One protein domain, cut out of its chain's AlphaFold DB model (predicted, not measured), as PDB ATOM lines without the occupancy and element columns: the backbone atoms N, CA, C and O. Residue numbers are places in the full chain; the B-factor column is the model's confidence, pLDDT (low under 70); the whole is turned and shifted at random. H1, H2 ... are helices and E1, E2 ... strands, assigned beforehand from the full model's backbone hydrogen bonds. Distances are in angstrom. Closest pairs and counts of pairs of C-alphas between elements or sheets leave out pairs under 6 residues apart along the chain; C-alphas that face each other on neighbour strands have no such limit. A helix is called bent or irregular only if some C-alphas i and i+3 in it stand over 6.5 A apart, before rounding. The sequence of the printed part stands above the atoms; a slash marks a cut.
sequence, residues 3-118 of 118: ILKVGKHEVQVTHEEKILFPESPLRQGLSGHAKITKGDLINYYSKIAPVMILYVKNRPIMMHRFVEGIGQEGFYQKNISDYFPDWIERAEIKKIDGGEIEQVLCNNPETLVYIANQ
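Overview. This is residues 3 to 118 of the 118 residues of an uncharacterized protein of uncultured bacterium (UniProt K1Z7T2). Two helices pack together, the short H2 in the middle with the longer, kinked H1 on one side of it and the small hairpin E1 and E2 on another. The hairpin E6 and E7 and the loop of residues 22 to 37 reach out at opposite ends of the long axis, and a third hairpin, E4 and E5, lies between these ends. The printed part has 116 residues, with two named helices and seven named strands in the order E1 E2 E3 H1 E4 E5 E6 E7 H2; three sheets are antiparallel pairs, and E3 pairs with no named strand. The class is mixed, helices and strands, with under half of the residues in named elements. The whole is only just compact, close to loose, with a radius of gyration of the C-alphas of 15.6 A, and elongated, spanning 52 by 33 by 25 A.

Arrangement. E6, residues 90 to 94, and E7, residues 100 to 105, form an antiparallel hairpin at 147 degrees, with N 91 and O 103 2.8 A apart, within hydrogen-bond range. Residues 60 to 61 pair antiparallel with residues 104 to 105 of E7. H2, residues 109 to 116, is near E7. H2 and H1, residues 38 to 56, touch at a steep tilt of 50 degrees, opposite ways; their closest C-alphas, Ala 49 and Pro 109, are 5.1 A apart. H1 is irregular: C-alphas 47 and 50 are 7.3 A apart, and it has a kink of 77 degrees near residue 50. E1, residues 3 to 6, and E2, residues 9 to 13, form an antiparallel hairpin at 140 degrees, with N 11 and O 4 2.8 A apart. The closest C-alphas of E2 and H2, Val 11 and Tyr 114, are 6.1 A apart. E4, residues 63 to 65, and E5, residues 75 to 77, form an antiparallel hairpin at 148 degrees, with N 77 and O 63 2.8 A apart. E3, residues 19 to 21, pairs antiparallel with residues 36 to 37. Every O i to N i+4 pair is within hydrogen-bond range in H2, and 11 of 15 in H1.

Along the chain. E1 begins at C-alpha 3, (88.375, 91.177, 6.658). H1 spans 21.6 A, E7 15.5 A, E6 13.0 A, E2 12.7 A and H2 10.8 A. H2 ends at C-alpha 116, (85.923, 101.992, 15.398).

Size, cuts and confidence. The C-alphas farthest apart, Ser 31 and Gly 98, are 53.2 A apart. The printed part has no cut. The links from E3 to H1 and from E5 to E6 are long. Mean pLDDT of the printed part is 91.3; residues 24 to 34 are under 70.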
ATOM      1  N   ILE A   3      89.207  91.816   5.640       93.25
ATOM      2  CA  ILE A   3      88.375  91.177   6.658       93.25
ATOM      3  C   ILE A   3      89.241  90.923   7.892       93.25
ATOM      4  O   ILE A   3      90.304  90.307   7.799       93.25
ATOM      5  N   LEU A   4      88.798  91.426   9.041       92.75
ATOM      6  CA  LEU A   4      89.383  91.135  10.342       92.75
ATOM      7  C   LEU A   4      88.501  90.134  11.077       92.75
ATOM      8  O   LEU A   4      87.348  90.427  11.380       92.75
ATOM      9  N   LYS A   5      89.058  88.968  11.407       92.56
ATOM     10  CA  LYS A   5      88.403  88.021  12.308       92.56
ATOM     11  C   LYS A   5      88.656  88.451  13.749       92.56
ATOM     12  O   LYS A   5      89.800  88.448  14.199       92.56
ATOM     13  N   VAL A   6      87.597  88.827  14.457       91.62
ATOM     14  CA  VAL A   6      87.661  89.306  15.841       91.62
ATOM     15  C   VAL A   6      86.589  88.573  16.635       91.62
ATOM     16  O   VAL A   6      85.425  88.587  16.259       91.62
ATOM     17  N   GLY A   7      86.972  87.886  17.712       89.62
ATOM     18  CA  GLY A   7      86.013  87.079  18.467       89.62
ATOM     19  C   GLY A   7      85.318  86.044  17.575       89.62
ATOM     20  O   GLY A   7      85.982  85.196  16.969       89.62
ATOM     21  N   LYS A   8      83.985  86.100  17.513       93.00
ATOM     22  CA  LYS A   8      83.156  85.150  16.755       93.00
ATOM     23  C   LYS A   8      82.768  85.651  15.367       93.00
ATOM     24  O   LYS A   8      82.372  84.831  14.541       93.00
ATOM     25  N   HIS A   9      82.888  86.952  15.108       94.25
ATOM     26  CA  HIS A   9      82.423  87.575  13.872       94.25
ATOM     27  C   HIS A   9      83.572  88.124  13.019       94.25
ATOM     28  O   HIS A   9      84.698  88.358  13.468       94.25
ATOM     29  N   GLU A  10      83.274  88.317  11.741       94.94
ATOM     30  CA  GLU A  10      84.167  88.956  10.786       94.94
ATOM     31  C   GLU A  10      83.761  90.416  10.602       94.94
ATOM     32  O   GLU A  10      82.589  90.730  10.389       94.94
ATOM     33  N   VAL A  11      84.738  91.318  10.678       95.69
ATOM     34  CA  VAL A  11      84.540  92.755  10.479       95.69
ATOM     35  C   VAL A  11      85.236  93.176   9.192       95.69
ATOM     36  O   VAL A  11      86.458  93.078   9.059       95.69
ATOM     37  N   GLN A  12      84.453  93.671   8.236       95.25
ATOM     38  CA  GLN A  12      84.958  94.217   6.981       95.25
ATOM     39  C   GLN A  12      85.442  95.655   7.183       95.25
ATOM     40  O   GLN A  12      84.664  96.571   7.448       95.25
ATOM     41  N   VAL A  13      86.743  95.862   7.018       94.12
ATOM     42  CA  VAL A  13      87.403  97.151   7.200       94.12
ATOM     43  C   VAL A  13      87.622  97.843   5.855       94.12
ATOM     44  O   VAL A  13      88.069  97.238   4.871       94.12
ATOM     45  N   THR A  14      87.319  99.142   5.815       93.69
ATOM     46  CA  THR A  14      87.444  99.990   4.622       93.69
ATOM     47  C   THR A  14      88.243 101.254   4.925       93.69
ATOM     48  O   THR A  14      88.247 101.734   6.058       93.69
ATOM     49  N   HIS A  15      88.881 101.818   3.893       95.06
ATOM     50  CA  HIS A  15      89.621 103.083   3.973       95.06
ATOM     51  C   HIS A  15      90.731 103.096   5.043       95.06
ATOM     52  O   HIS A  15      90.907 104.097   5.729       95.06
ATOM     53  N   GLU A  16      91.476 101.992   5.199       95.31
ATOM     54  CA  GLU A  16      92.509 101.850   6.246       95.31
ATOM     55  C   GLU A  16      93.569 102.957   6.185       95.31
ATOM     56  O   GLU A  16      93.927 103.488   7.227       95.31
ATOM     57  N   GLU A  17      93.977 103.373   4.985       94.19
ATOM     58  CA  GLU A  17      94.984 104.426   4.768       94.19
ATOM     59  C   GLU A  17      94.479 105.849   5.068       94.19
ATOM     60  O   GLU A  17      95.248 106.811   5.018       94.19
ATOM     61  N   LYS A  18      93.182 106.023   5.365       94.88
ATOM     62  CA  LYS A  18      92.613 107.347   5.644       94.88
ATOM     63  C   LYS A  18      93.253 107.925   6.901       94.88
ATOM     64  O   LYS A  18      93.184 107.319   7.966       94.88
ATOM     65  N   ILE A  19      93.849 109.108   6.792       94.06
ATOM     66  CA  ILE A  19      94.460 109.805   7.927       94.06
ATOM     67  C   ILE A  19      93.346 110.379   8.802       94.06
ATOM     68  O   ILE A  19      92.611 111.257   8.359       94.06
ATOM     69  N   LEU A  20      93.238 109.900  10.042       93.75
ATOM     70  CA  LEU A  20      92.303 110.455  11.023       93.75
ATOM     71  C   LEU A  20      92.981 111.470  11.942       93.75
ATOM     72  O   LEU A  20      92.330 112.419  12.363       93.75
ATOM     73  N   PHE A  21      94.283 111.308  12.206       92.06
ATOM     74  CA  PHE A  21      95.075 112.226  13.025       92.06
ATOM     75  C   PHE A  21      96.278 112.719  12.208       92.06
ATOM     76  O   PHE A  21      97.267 111.988  12.086       92.06
ATOM     77  N   PRO A  22      96.199 113.918  11.600       85.94
ATOM     78  CA  PRO A  22      97.260 114.447  10.740       85.94
ATOM     79  C   PRO A  22      98.489 114.920  11.526       85.94
ATOM     80  O   PRO A  22      99.606 114.813  11.024       85.94
ATOM     81  N   GLU A  23      98.296 115.376  12.762       78.12
ATOM     82  CA  GLU A  23      99.359 115.730  13.698       78.12
ATOM     83  C   GLU A  23      99.118 114.962  14.995       78.12
ATOM     84  O   GLU A  23      98.074 115.104  15.629       78.12
ATOM     85  N   SER A  24     100.061 114.096  15.369       65.06
ATOM     86  CA  SER A  24      99.974 113.336  16.614       65.06
ATOM     87  C   SER A  24     101.179 113.643  17.502       65.06
ATOM     88  O   SER A  24     102.307 113.322  17.118       65.06
ATOM     89  N   PRO A  25     100.975 114.212  18.705       58.75
ATOM     90  CA  PRO A  25     102.055 114.382  19.674       58.75
ATOM     91  C   PRO A  25     102.540 113.033  20.241       58.75
ATOM     92  O   PRO A  25     103.627 112.961  20.805       58.75
ATOM     93  N   LEU A  26     101.779 111.945  20.043       55.81
ATOM     94  CA  LEU A  26     102.054 110.605  20.584       55.81
ATOM     95  C   LEU A  26     103.263 109.898  19.945       55.81
ATOM     96  O   LEU A  26     103.635 108.813  20.384       55.81
ATOM     97  N   ARG A  27     103.872 110.482  18.907       53.62
ATOM     98  CA  ARG A  27     105.089 109.963  18.260       53.62
ATOM     99  C   ARG A  27     106.285 110.921  18.350       53.62
ATOM    100  O   ARG A  27     107.225 110.776  17.579       53.62
ATOM    101  N   GLN A  28     106.308 111.865  19.296       44.69
ATOM    102  CA  GLN A  28     107.543 112.607  19.590       44.69
ATOM    103  C   GLN A  28     108.633 111.639  20.091       44.69
ATOM    104  O   GLN A  28     108.488 111.026  21.143       44.69
ATOM    105  N   GLY A  29     109.712 111.479  19.314       52.19
ATOM    106  CA  GLY A  29     110.879 110.643  19.652       52.19
ATOM    107  C   GLY A  29     111.176 109.513  18.656       52.19
ATOM    108  O   GLY A  29     112.302 109.032  18.594       52.19
ATOM    109  N   LEU A  30     110.204 109.146  17.819       51.41
ATOM    110  CA  LEU A  30     110.434 108.488  16.530       51.41
ATOM    111  C   LEU A  30     110.395 109.610  15.486       51.41
ATOM    112  O   LEU A  30     109.572 110.506  15.610       51.41
ATOM    113  N   SER A  31     111.299 109.641  14.511       43.47
ATOM    114  CA  SER A  31     111.442 110.767  13.575       43.47
ATOM    115  C   SER A  31     110.098 111.238  12.972       43.47
ATOM    116  O   SER A  31     109.569 110.606  12.063       43.47
ATOM    117  N   GLY A  32     109.563 112.365  13.463       48.44
ATOM    118  CA  GLY A  32     108.401 113.077  12.910       48.44
ATOM    119  C   GLY A  32     107.061 112.862  13.633       48.44
ATOM    120  O   GLY A  32     106.773 111.794  14.166       48.44
ATOM    121  N   HIS A  33     106.205 113.893  13.601       53.44
ATOM    122  CA  HIS A  33     104.773 113.806  13.913       53.44
ATOM    123  C   HIS A  33     104.126 112.764  13.001       53.44
ATOM    124  O   HIS A  33     103.701 113.079  11.889       53.44
ATOM    125  N   ALA A  34     104.108 111.499  13.404       68.81
ATOM    126  CA  ALA A  34     103.587 110.493  12.503       68.81
ATOM    127  C   ALA A  34     102.057 110.486  12.550       68.81
ATOM    128  O   ALA A  34     101.434 110.415  13.611       68.81
ATOM    129  N   LYS A  35     101.483 110.554  11.353       86.50
ATOM    130  CA  LYS A  35     100.049 110.501  11.095       86.50
ATOM    131  C   LYS A  35      99.487 109.172  11.598       86.50
ATOM    132  O   LYS A  35     100.139 108.139  11.440       86.50
ATOM    133  N   ILE A  36      98.293 109.201  12.181       91.56
ATOM    134  CA  ILE A  36      97.560 107.988  12.568       91.56
ATOM    135  C   ILE A  36      96.428 107.791  11.570       91.56
ATOM    136  O   ILE A  36      95.597 108.682  11.350       91.56
ATOM    137  N   THR A  37      96.421 106.617  10.955       94.44
ATOM    138  CA  THR A  37      95.413 106.216   9.981       94.44
ATOM    139  C   THR A  37      94.209 105.551  10.653       94.44
ATOM    140  O   THR A  37      94.244 105.174  11.828       94.44
ATOM    141  N   LYS A  38      93.122 105.365   9.905       95.56
ATOM    142  CA  LYS A  38      91.967 104.577  10.338       95.56
ATOM    143  C   LYS A  38      92.370 103.132  10.642       95.56
ATOM    144  O   LYS A  38      91.919 102.572  11.638       95.56
ATOM    145  N   GLY A  39      93.252 102.545   9.833       95.50
ATOM    146  CA  GLY A  39      93.802 101.211  10.069       95.50
ATOM    147  C   GLY A  39      94.552 101.114  11.401       95.50
ATOM    148  O   GLY A  39      94.349 100.155  12.147       95.50
ATOM    149  N   ASP A  40      95.347 102.131  11.746       94.62
ATOM    150  CA  ASP A  40      96.032 102.204  13.044       94.62
ATOM    151  C   ASP A  40      95.040 102.250  14.214       94.62
ATOM    152  O   ASP A  40      95.209 101.520  15.193       94.62
ATOM    153  N   LEU A  41      93.983 103.066  14.103       95.25
ATOM    154  CA  LEU A  41      92.939 103.182  15.126       95.25
ATOM    155  C   LEU A  41      92.198 101.852  15.334       95.25
ATOM    156  O   LEU A  41      92.007 101.407  16.465       95.25
ATOM    157  N   ILE A  42      91.828 101.185  14.241       96.94
ATOM    158  CA  ILE A  42      91.163  99.877  14.265       96.94
ATOM    159  C   ILE A  42      92.072  98.818  14.895       96.94
ATOM    160  O   ILE A  42      91.630  98.038  15.738       96.94
ATOM    161  N   ASN A  43      93.356  98.805  14.532       94.94
ATOM    162  CA  ASN A  43      94.339  97.888  15.104       94.94
ATOM    163  C   ASN A  43      94.535  98.129  16.609       94.94
ATOM    164  O   ASN A  43      94.639  97.175  17.380       94.94
ATOM    165  N   TYR A  44      94.557  99.392  17.043       96.12
ATOM    166  CA  TYR A  44      94.597  99.744  18.461       96.12
ATOM    167  C   TYR A  44      93.380  99.184  19.208       96.12
ATOM    168  O   TYR A  44      93.548  98.457  20.191       96.12
ATOM    169  N   TYR A  45      92.167  99.443  18.710       97.06
ATOM    170  CA  TYR A  45      90.949  98.948  19.351       97.06
ATOM    171  C   TYR A  45      90.862  97.423  19.356       97.06
ATOM    172  O   TYR A  45      90.471  96.845  20.365       97.06
ATOM    173  N   SER A  46      91.310  96.756  18.290       95.50
ATOM    174  CA  SER A  46      91.386  95.293  18.237       95.50
ATOM    175  C   SER A  46      92.296  94.717  19.329       95.50
ATOM    176  O   SER A  46      91.933  93.732  19.969       95.50
ATOM    177  N   LYS A  47      93.442  95.355  19.599       95.94
ATOM    178  CA  LYS A  47      94.388  94.916  20.638       95.94
ATOM    179  C   LYS A  47      93.883  95.167  22.056       95.94
ATOM    180  O   LYS A  47      94.086  94.323  22.924       95.94
ATOM    181  N   ILE A  48      93.252  96.315  22.303       97.06
ATOM    182  CA  ILE A  48      92.783  96.689  23.647       97.06
ATOM    183  C   ILE A  48      91.397  96.117  23.977       97.06
ATOM    184  O   ILE A  48      91.006  96.096  25.144       97.06
ATOM    185  N   ALA A  49      90.655  95.623  22.979       96.25
ATOM    186  CA  ALA A  49      89.298  95.115  23.151       96.25
ATOM    187  C   ALA A  49      89.125  94.144  24.333       96.25
ATOM    188  O   ALA A  49      88.212  94.381  25.131       96.25
ATOM    189  N   PRO A  50      89.986  93.118  24.533       93.38
ATOM    190  CA  PRO A  50      89.793  92.142  25.608       93.38
ATOM    191  C   PRO A  50      89.744  92.755  27.012       93.38
ATOM    192  O   PRO A  50      89.082  92.206  27.889       93.38
ATOM    193  N   VAL A  51      90.413  93.894  27.227       96.94
ATOM    194  CA  VAL A  51      90.424  94.589  28.523       96.94
ATOM    195  C   VAL A  51      89.439  95.754  28.570       96.94
ATOM    196  O   VAL A  51      88.784  95.950  29.588       96.94
ATOM    197  N   MET A  52      89.269  96.501  27.473       96.75
ATOM    198  CA  MET A  52      88.374  97.662  27.430       96.75
ATOM    199  C   MET A  52      86.909  97.263  27.649       96.75
ATOM    200  O   MET A  52      86.173  97.965  28.341       96.75
ATOM    201  N   ILE A  53      86.492  96.116  27.107       96.00
ATOM    202  CA  ILE A  53      85.094  95.666  27.164       96.00
ATOM    203  C   ILE A  53      84.614  95.435  28.586       96.00
ATOM    204  O   ILE A  53      83.457  95.712  28.881       96.00
ATOM    205  N   LEU A  54      85.494  95.022  29.496       96.06
ATOM    206  CA  LEU A  54      85.138  94.824  30.902       96.06
ATOM    207  C   LEU A  54      84.565  96.095  31.553       96.06
ATOM    208  O   LEU A  54      83.792  96.000  32.502       96.06
ATOM    209  N   TYR A  55      84.895  97.273  31.017       97.12
ATOM    210  CA  TYR A  55      84.439  98.564  31.528       97.12
ATOM    211  C   TYR A  55      83.201  99.109  30.805       97.12
ATOM    212  O   TYR A  55      82.419  99.850  31.408       97.12
ATOM    213  N   VAL A  56      83.011  98.746  29.532       96.38
ATOM    214  CA  VAL A  56      81.923  99.266  28.678       96.38
ATOM    215  C   VAL A  56      80.784  98.272  28.444       96.38
ATOM    216  O   VAL A  56      79.746  98.651  27.906       96.38
ATOM    217  N   LYS A  57      80.937  97.016  28.877       95.81
ATOM    218  CA  LYS A  57      79.911  95.979  28.747       95.81
ATOM    219  C   LYS A  57      78.599  96.404  29.407       95.81
ATOM    220  O   LYS A  57      78.596  96.936  30.517       95.81
ATOM    221  N   ASN A  58      77.487  96.116  28.733       97.12
ATOM    222  CA  ASN A  58      76.119  96.451  29.133       97.12
ATOM    223  C   ASN A  58      75.886  97.954  29.361       97.12
ATOM    224  O   ASN A  58      74.963  98.336  30.081       97.12
ATOM    225  N   ARG A  59      76.717  98.818  28.764       97.06
ATOM    226  CA  ARG A  59      76.525 100.269  28.780       97.06
ATOM    227  C   ARG A  59      76.118 100.741  27.382       97.06
ATOM    228  O   ARG A  59      76.892 100.536  26.447       97.06
ATOM    229  N   PRO A  60      74.945 101.379  27.233       97.12
ATOM    230  CA  PRO A  60      74.564 102.063  26.002       97.12
ATOM    231  C   PRO A  60      75.624 103.099  25.618       97.12
ATOM    232  O   PRO A  60      75.978 103.953  26.437       97.12
ATOM    233  N   ILE A  61      76.153 103.021  24.396       95.88
ATOM    234  CA  ILE A  61      77.200 103.943  23.940       95.88
ATOM    235  C   ILE A  61      76.649 105.028  23.013       95.88
ATOM    236  O   ILE A  61      75.792 104.797  22.163       95.88
ATOM    237  N   MET A  62      77.210 106.227  23.157       95.94
ATOM    238  CA  MET A  62      77.131 107.298  22.171       95.94
ATOM    239  C   MET A  62      78.482 107.392  21.466       95.94
ATOM    240  O   MET A  62      79.523 107.346  22.120       95.94
ATOM    241  N   MET A  63      78.471 107.544  20.146       97.19
ATOM    242  CA  MET A  63      79.686 107.676  19.345       97.19
ATOM    243  C   MET A  63      79.900 109.137  18.955       97.19
ATOM    244  O   MET A  63      78.951 109.808  18.561       97.19
ATOM    245  N   HIS A  64      81.141 109.616  19.022       97.69
ATOM    246  CA  HIS A  64      81.558 110.873  18.400       97.69
ATOM    247  C   HIS A  64      82.430 110.522  17.195       97.69
ATOM    248  O   HIS A  64      83.531 109.992  17.359       97.69
ATOM    249  N   ARG A  65      81.899 110.722  15.989       97.19
ATOM    250  CA  ARG A  65      82.478 110.200  14.748       97.19
ATOM    251  C   ARG A  65      83.139 111.312  13.948       97.19
ATOM    252  O   ARG A  65      82.559 112.376  13.769       97.19
ATOM    253  N   PHE A  66      84.327 111.013  13.427       96.94
ATOM    254  CA  PHE A  66      85.147 111.911  12.615       96.94
ATOM    255  C   PHE A  66      85.467 111.241  11.285       96.94
ATOM    256  O   PHE A  66      86.557 110.709  11.086       96.94
ATOM    257  N   VAL A  67      84.494 111.236  10.374       94.69
ATOM    258  CA  VAL A  67      84.620 110.524   9.094       94.69
ATOM    259  C   VAL A  67      85.799 111.064   8.287       94.69
ATOM    260  O   VAL A  67      86.556 110.270   7.738       94.69
ATOM    261  N   GLU A  68      86.006 112.384   8.276       94.94
ATOM    262  CA  GLU A  68      87.117 113.069   7.593       94.94
ATOM    263  C   GLU A  68      88.357 113.306   8.481       94.94
ATOM    264  O   GLU A  68      89.294 113.989   8.073       94.94
ATOM    265  N   GLY A  69      88.400 112.707   9.677       94.50
ATOM    266  CA  GLY A  69      89.476 112.900  10.652       94.50
ATOM    267  C   GLY A  69      89.270 114.100  11.583       94.50
ATOM    268  O   GLY A  69      88.378 114.922  11.391       94.50
ATOM    269  N   ILE A  70      90.106 114.199  12.621       94.06
ATOM    270  CA  ILE A  70      89.924 115.149  13.739       94.06
ATOM    271  C   ILE A  70      90.199 116.614  13.380       94.06
ATOM    272  O   ILE A  70      89.943 117.503  14.182       94.06
ATOM    273  N   GLY A  71      90.760 116.866  12.194       90.69
ATOM    274  CA  GLY A  71      90.953 118.221  11.675       90.69
ATOM    275  C   GLY A  71      89.684 118.829  11.075       90.69
ATOM    276  O   GLY A  71      89.719 119.979  10.653       90.69
ATOM    277  N   GLN A  72      88.596 118.058  10.992       94.12
ATOM    278  CA  GLN A  72      87.284 118.479  10.503       94.12
ATOM    279  C   GLN A  72      86.230 118.290  11.602       94.12
ATOM    280  O   GLN A  72      86.483 117.640  12.620       94.12
ATOM    281  N   GLU A  73      85.041 118.856  11.398       96.00
ATOM    282  CA  GLU A  73      83.932 118.712  12.340       96.00
ATOM    283  C   GLU A  73      83.463 117.249  12.432       96.00
ATOM    284  O   GLU A  73      83.270 116.561  11.425       96.00
ATOM    285  N   GLY A  74      83.311 116.772  13.667       96.88
ATOM    286  CA  GLY A  74      82.719 115.476  13.975       96.88
ATOM    287  C   GLY A  74      81.233 115.597  14.296       96.88
ATOM    288  O   GLY A  74      80.695 116.690  14.457       96.88
ATOM    289  N   PHE A  75      80.552 114.464  14.436       97.75
ATOM    290  CA  PHE A  75      79.151 114.446  14.859       97.75
ATOM    291  C   PHE A  75      78.887 113.380  15.916       97.75
ATOM    292  O   PHE A  75      79.522 112.322  15.951       97.75
ATOM    293  N   TYR A  76      77.914 113.657  16.782       97.25
ATOM    294  CA  TYR A  76      77.458 112.708  17.786       97.25
ATOM    295  C   TYR A  76      76.351 111.823  17.231       97.25
ATOM    296  O   TYR A  76      75.327 112.301  16.746       97.25
ATOM    297  N   GLN A  77      76.526 110.518  17.380       97.06
ATOM    298  CA  GLN A  77      75.542 109.511  17.034       97.06
ATOM    299  C   GLN A  77      75.111 108.767  18.297       97.06
ATOM    300  O   GLN A  77      75.888 108.021  18.897       97.06
ATOM    301  N   LYS A  78      73.853 108.978  18.700       95.19
ATOM    302  CA  LYS A  78      73.215 108.234  19.796       95.19
ATOM    303  C   LYS A  78      72.469 107.009  19.287       95.19
ATOM    304  O   LYS A  78      72.621 105.948  19.876       95.19
ATOM    305  N   ASN A  79      71.684 107.184  18.222       96.56
ATOM    306  CA  ASN A  79      70.889 106.120  17.626       96.56
ATOM    307  C   ASN A  79      71.769 105.243  16.728       96.56
ATOM    308  O   ASN A  79      72.541 105.762  15.912       96.56
ATOM    309  N   ILE A  80      71.659 103.930  16.869       95.56
ATOM    310  CA  ILE A  80      72.290 102.965  15.972       95.56
ATOM    311  C   ILE A  80      71.761 103.163  14.544       95.56
ATOM    312  O   ILE A  80      70.636 103.616  14.342       95.56
ATOM    313  N   SER A  81      72.598 102.896  13.543       94.88
ATOM    314  CA  SER A  81      72.173 102.955  12.142       94.88
ATOM    315  C   SER A  81      71.628 101.605  11.684       94.88
ATOM    316  O   SER A  81      72.183 100.573  12.049       94.88
ATOM    317  N   ASP A  82      70.630 101.614  10.799       93.81
ATOM    318  CA  ASP A  82      69.951 100.399  10.312       93.81
ATOM    319  C   ASP A  82      70.881  99.401   9.608       93.81
ATOM    320  O   ASP A  82      70.610  98.205   9.586       93.81
ATOM    321  N   TYR A  83      72.001  99.877   9.054       95.44
ATOM    322  CA  TYR A  83      72.998  99.028   8.399       95.44
ATOM    323  C   TYR A  83      73.922  98.287   9.377       95.44
ATOM    324  O   TYR A  83      74.773  97.515   8.935       95.44
ATOM    325  N   PHE A  84      73.834  98.550  10.687       96.69
ATOM    326  CA  PHE A  84      74.633  97.813  11.662       96.69
ATOM    327  C   PHE A  84      74.194  96.343  11.665       96.69
ATOM    328  O   PHE A  84      72.990  96.080  11.706       96.69
ATOM    329  N   PRO A  85      75.143  95.391  11.648       96.25
ATOM    330  CA  PRO A  85      74.825  93.975  11.686       96.25
ATOM    331  C   PRO A  85      73.920  93.591  12.858       96.25
ATOM    332  O   PRO A  85      73.999  94.164  13.945       96.25
ATOM    333  N   ASP A  86      73.099  92.571  12.634       95.69
ATOM    334  CA  ASP A  86      72.156  92.007  13.603       95.69
ATOM    335  C   ASP A  86      72.821  91.467  14.879       95.69
ATOM    336  O   ASP A  86      72.233  91.520  15.955       95.69
ATOM    337  N   TRP A  87      74.066  91.000  14.779       96.19
ATOM    338  CA  TRP A  87      74.844  90.514  15.917       96.19
ATOM    339  C   TRP A  87      75.310  91.623  16.874       96.19
ATOM    340  O   TRP A  87      75.787  91.318  17.972       96.19
ATOM    341  N   ILE A  88      75.183  92.903  16.499       97.38
ATOM    342  CA  ILE A  88      75.452  94.021  17.406       97.38
ATOM    343  C   ILE A  88      74.232  94.235  18.297       97.38
ATOM    344  O   ILE A  88      73.197  94.742  17.860       97.38
ATOM    345  N   GLU A  89      74.386  93.879  19.570       97.62
ATOM    346  CA  GLU A  89      73.368  94.090  20.595       97.62
ATOM    347  C   GLU A  89      73.010  95.576  20.756       97.62
ATOM    348  O   GLU A  89      73.848  96.476  20.613       97.62
ATOM    349  N   ARG A  90      71.742  95.823  21.095       97.19
ATOM    350  CA  ARG A  90      71.138  97.153  21.178       97.19
ATOM    351  C   ARG A  90      70.423  97.320  22.511       97.19
ATOM    352  O   ARG A  90      69.880  96.361  23.050       97.19
ATOM    353  N   ALA A  91      70.409  98.540  23.024       97.56
ATOM    354  CA  ALA A  91      69.594  98.931  24.163       97.56
ATOM    355  C   ALA A  91      68.578  99.983  23.725       97.56
ATOM    356  O   ALA A  91      68.963 101.029  23.201       97.56
ATOM    357  N   GLU A  92      67.301  99.723  23.982       97.19
ATOM    358  CA  GLU A  92      66.243 100.715  23.826       97.19
ATOM    359  C   GLU A  92      66.308 101.718  24.982       97.19
ATOM    360  O   GLU A  92      66.308 101.351  26.159       97.19
ATOM    361  N   ILE A  93      66.388 103.002  24.644       96.38
ATOM    362  CA  ILE A  93      66.495 104.106  25.590       96.38
ATOM    363  C   ILE A  93      65.321 105.049  25.375       96.38
ATOM    364  O   ILE A  93      65.207 105.711  24.340       96.38
ATOM    365  N   LYS A  94      64.478 105.156  26.401       95.75
ATOM    366  CA  LYS A  94      63.402 106.145  26.461       95.75
ATOM    367  C   LYS A  94      63.991 107.530  26.668       95.75
ATOM    368  O   LYS A  94      64.761 107.753  27.605       95.75
ATOM    369  N   LYS A  95      63.634 108.467  25.797       92.62
ATOM    370  CA  LYS A  95      64.079 109.853  25.913       92.62
ATOM    371  C   LYS A  95      63.190 110.619  26.890       92.62
ATOM    372  O   LYS A  95      61.999 110.345  27.016       92.62
ATOM    373  N   ILE A  96      63.780 111.605  27.564       89.25
ATOM    374  CA  ILE A  96      63.085 112.447  28.554       89.25
ATOM    375  C   ILE A  96      61.964 113.264  27.895       89.25
ATOM    376  O   ILE A  96      60.915 113.473  28.496       89.25
ATOM    377  N   ASP A  97      62.177 113.703  26.657       91.62
ATOM    378  CA  ASP A  97      61.244 114.489  25.845       91.62
ATOM    379  C   ASP A  97      60.226 113.634  25.065       91.62
ATOM    380  O   ASP A  97      59.401 114.174  24.331       91.62
ATOM    381  N   GLY A  98      60.253 112.310  25.243       90.75
ATOM    382  CA  GLY A  98      59.356 111.371  24.580       90.75
ATOM    383  C   GLY A  98      59.969 110.654  23.371       90.75
ATOM    384  O   GLY A  98      60.879 111.131  22.683       90.75
ATOM    385  N   GLY A  99      59.442 109.458  23.111       93.81
ATOM    386  CA  GLY A  99      59.963 108.522  22.115       93.81
ATOM    387  C   GLY A  99      61.187 107.739  22.597       93.81
ATOM    388  O   GLY A  99      61.702 107.943  23.697       93.81
ATOM    389  N   GLU A 100      61.661 106.844  21.741       95.19
ATOM    390  CA  GLU A 100      62.732 105.890  22.034       95.19
ATOM    391  C   GLU A 100      63.839 105.988  20.982       95.19
ATOM    392  O   GLU A 100      63.623 106.455  19.862       95.19
ATOM    393  N   ILE A 101      65.050 105.606  21.378       96.00
ATOM    394  CA  ILE A 101      66.187 105.389  20.482       96.00
ATOM    395  C   ILE A 101      66.817 104.043  20.810       96.00
ATOM    396  O   ILE A 101      66.748 103.588  21.949       96.00
ATOM    397  N   GLU A 102      67.502 103.446  19.850       97.50
ATOM    398  CA  GLU A 102      68.327 102.269  20.077       97.50
ATOM    399  C   GLU A 102      69.796 102.681  20.124       97.50
ATOM    400  O   GLU A 102      70.309 103.309  19.201       97.50
ATOM    401  N   GLN A 103      70.504 102.326  21.187       97.75
ATOM    402  CA  GLN A 103      71.939 102.571  21.308       97.75
ATOM    403  C   GLN A 103      72.714 101.261  21.232       97.75
ATOM    404  O   GLN A 103      72.227 100.215  21.654       97.75
ATOM    405  N   VAL A 104      73.948 101.317  20.737       98.06
ATOM    406  CA  VAL A 104      74.825 100.140  20.672       98.06
ATOM    407  C   VAL A 104      75.185  99.667  22.085       98.06
ATOM    408  O   VAL A 104      75.497 100.479  22.959       98.06
ATOM    409  N   LEU A 105      75.209  98.350  22.289       98.00
ATOM    410  CA  LEU A 105      75.846  97.700  23.431       98.00
ATOM    411  C   LEU A 105      77.175  97.078  22.992       98.00
ATOM    412  O   LEU A 105      77.229  96.106  22.240       98.00
ATOM    413  N   CYS A 106      78.282  97.637  23.483       97.44
ATOM    414  CA  CYS A 106      79.624  97.157  23.164       97.44
ATOM    415  C   CYS A 106      80.026  95.986  24.079       97.44
ATOM    416  O   CYS A 106      80.846  96.124  24.987       97.44
ATOM    417  N   ASN A 107      79.394  94.831  23.865       97.25
ATOM    418  CA  ASN A 107      79.517  93.661  24.741       97.25
ATOM    419  C   ASN A 107      80.644  92.692  24.362       97.25
ATOM    420  O   ASN A 107      80.956  91.787  25.142       97.25
ATOM    421  N   ASN A 108      81.244  92.856  23.184       96.81
ATOM    422  CA  ASN A 108      82.221  91.923  22.630       96.81
ATOM    423  C   ASN A 108      83.277  92.634  21.740       96.81
ATOM    424  O   ASN A 108      83.067  93.779  21.318       96.81
ATOM    425  N   PRO A 109      84.454  92.005  21.525       97.00
ATOM    426  CA  PRO A 109      85.568  92.606  20.780       97.00
ATOM    427  C   PRO A 109      85.229  93.048  19.361       97.00
ATOM    428  O   PRO A 109      85.664  94.111  18.919       97.00
ATOM    429  N   GLU A 110      84.438  92.255  18.658       96.75
ATOM    430  CA  GLU A 110      84.003  92.522  17.296       96.75
ATOM    431  C   GLU A 110      83.102  93.755  17.201       96.75
ATOM    432  O   GLU A 110      83.303  94.548  16.282       96.75
ATOM    433  N   THR A 111      82.206  94.006  18.166       97.56
ATOM    434  CA  THR A 111      81.428  95.255  18.206       97.56
ATOM    435  C   THR A 111      82.350  96.456  18.382       97.56
ATOM    436  O   THR A 111      82.195  97.438  17.661       97.56
ATOM    437  N   LEU A 112      83.343  96.384  19.282       97.56
ATOM    438  CA  LEU A 112      84.287  97.489  19.499       97.56
ATOM    439  C   LEU A 112      85.091  97.812  18.232       97.56
ATOM    440  O   LEU A 112      85.259  98.977  17.871       97.56
ATOM    441  N   VAL A 113      85.577  96.780  17.543       97.31
ATOM    442  CA  VAL A 113      86.311  96.945  16.282       97.31
ATOM    443  C   VAL A 113      85.393  97.465  15.177       97.31
ATOM    444  O   VAL A 113      85.801  98.333  14.404       97.31
ATOM    445  N   TYR A 114      84.148  96.987  15.114       97.56
ATOM    446  CA  TYR A 114      83.171  97.448  14.137       97.56
ATOM    447  C   TYR A 114      82.872  98.937  14.300       97.56
ATOM    448  O   TYR A 114      82.976  99.665  13.317       97.56
ATOM    449  N   ILE A 115      82.565  99.411  15.513       96.81
ATOM    450  CA  ILE A 115      82.260 100.834  15.742       96.81
ATOM    451  C   ILE A 115      83.477 101.741  15.522       96.81
ATOM    452  O   ILE A 115      83.308 102.870  15.083       96.81
ATOM    453  N   ALA A 116      84.704 101.253  15.744       96.50
ATOM    454  CA  ALA A 116      85.923 101.992  15.398       96.50
ATOM    455  C   ALA A 116      86.124 102.145  13.878       96.50
ATOM    456  O   ALA A 116      86.817 103.053  13.422       96.50
ATOM    457  N   ASN A 117      85.527 101.253  13.081       96.44
ATOM    458  CA  ASN A 117      85.538 101.318  11.622       96.44
ATOM    459  C   ASN A 117      84.438 102.235  11.047       96.44
ATOM    460  O   ASN A 117      84.427 102.451   9.834       96.44
ATOM    461  N   GLN A 118      83.538 102.772  11.878       94.19
ATOM    462  CA  GLN A 118      82.428 103.629  11.453       94.19
ATOM    463  C   GLN A 118      82.819 105.104  11.414       94.19
ATOM    464  O   GLN A 118      82.739 105.687  10.312       94.19
TER     465      GLN A 118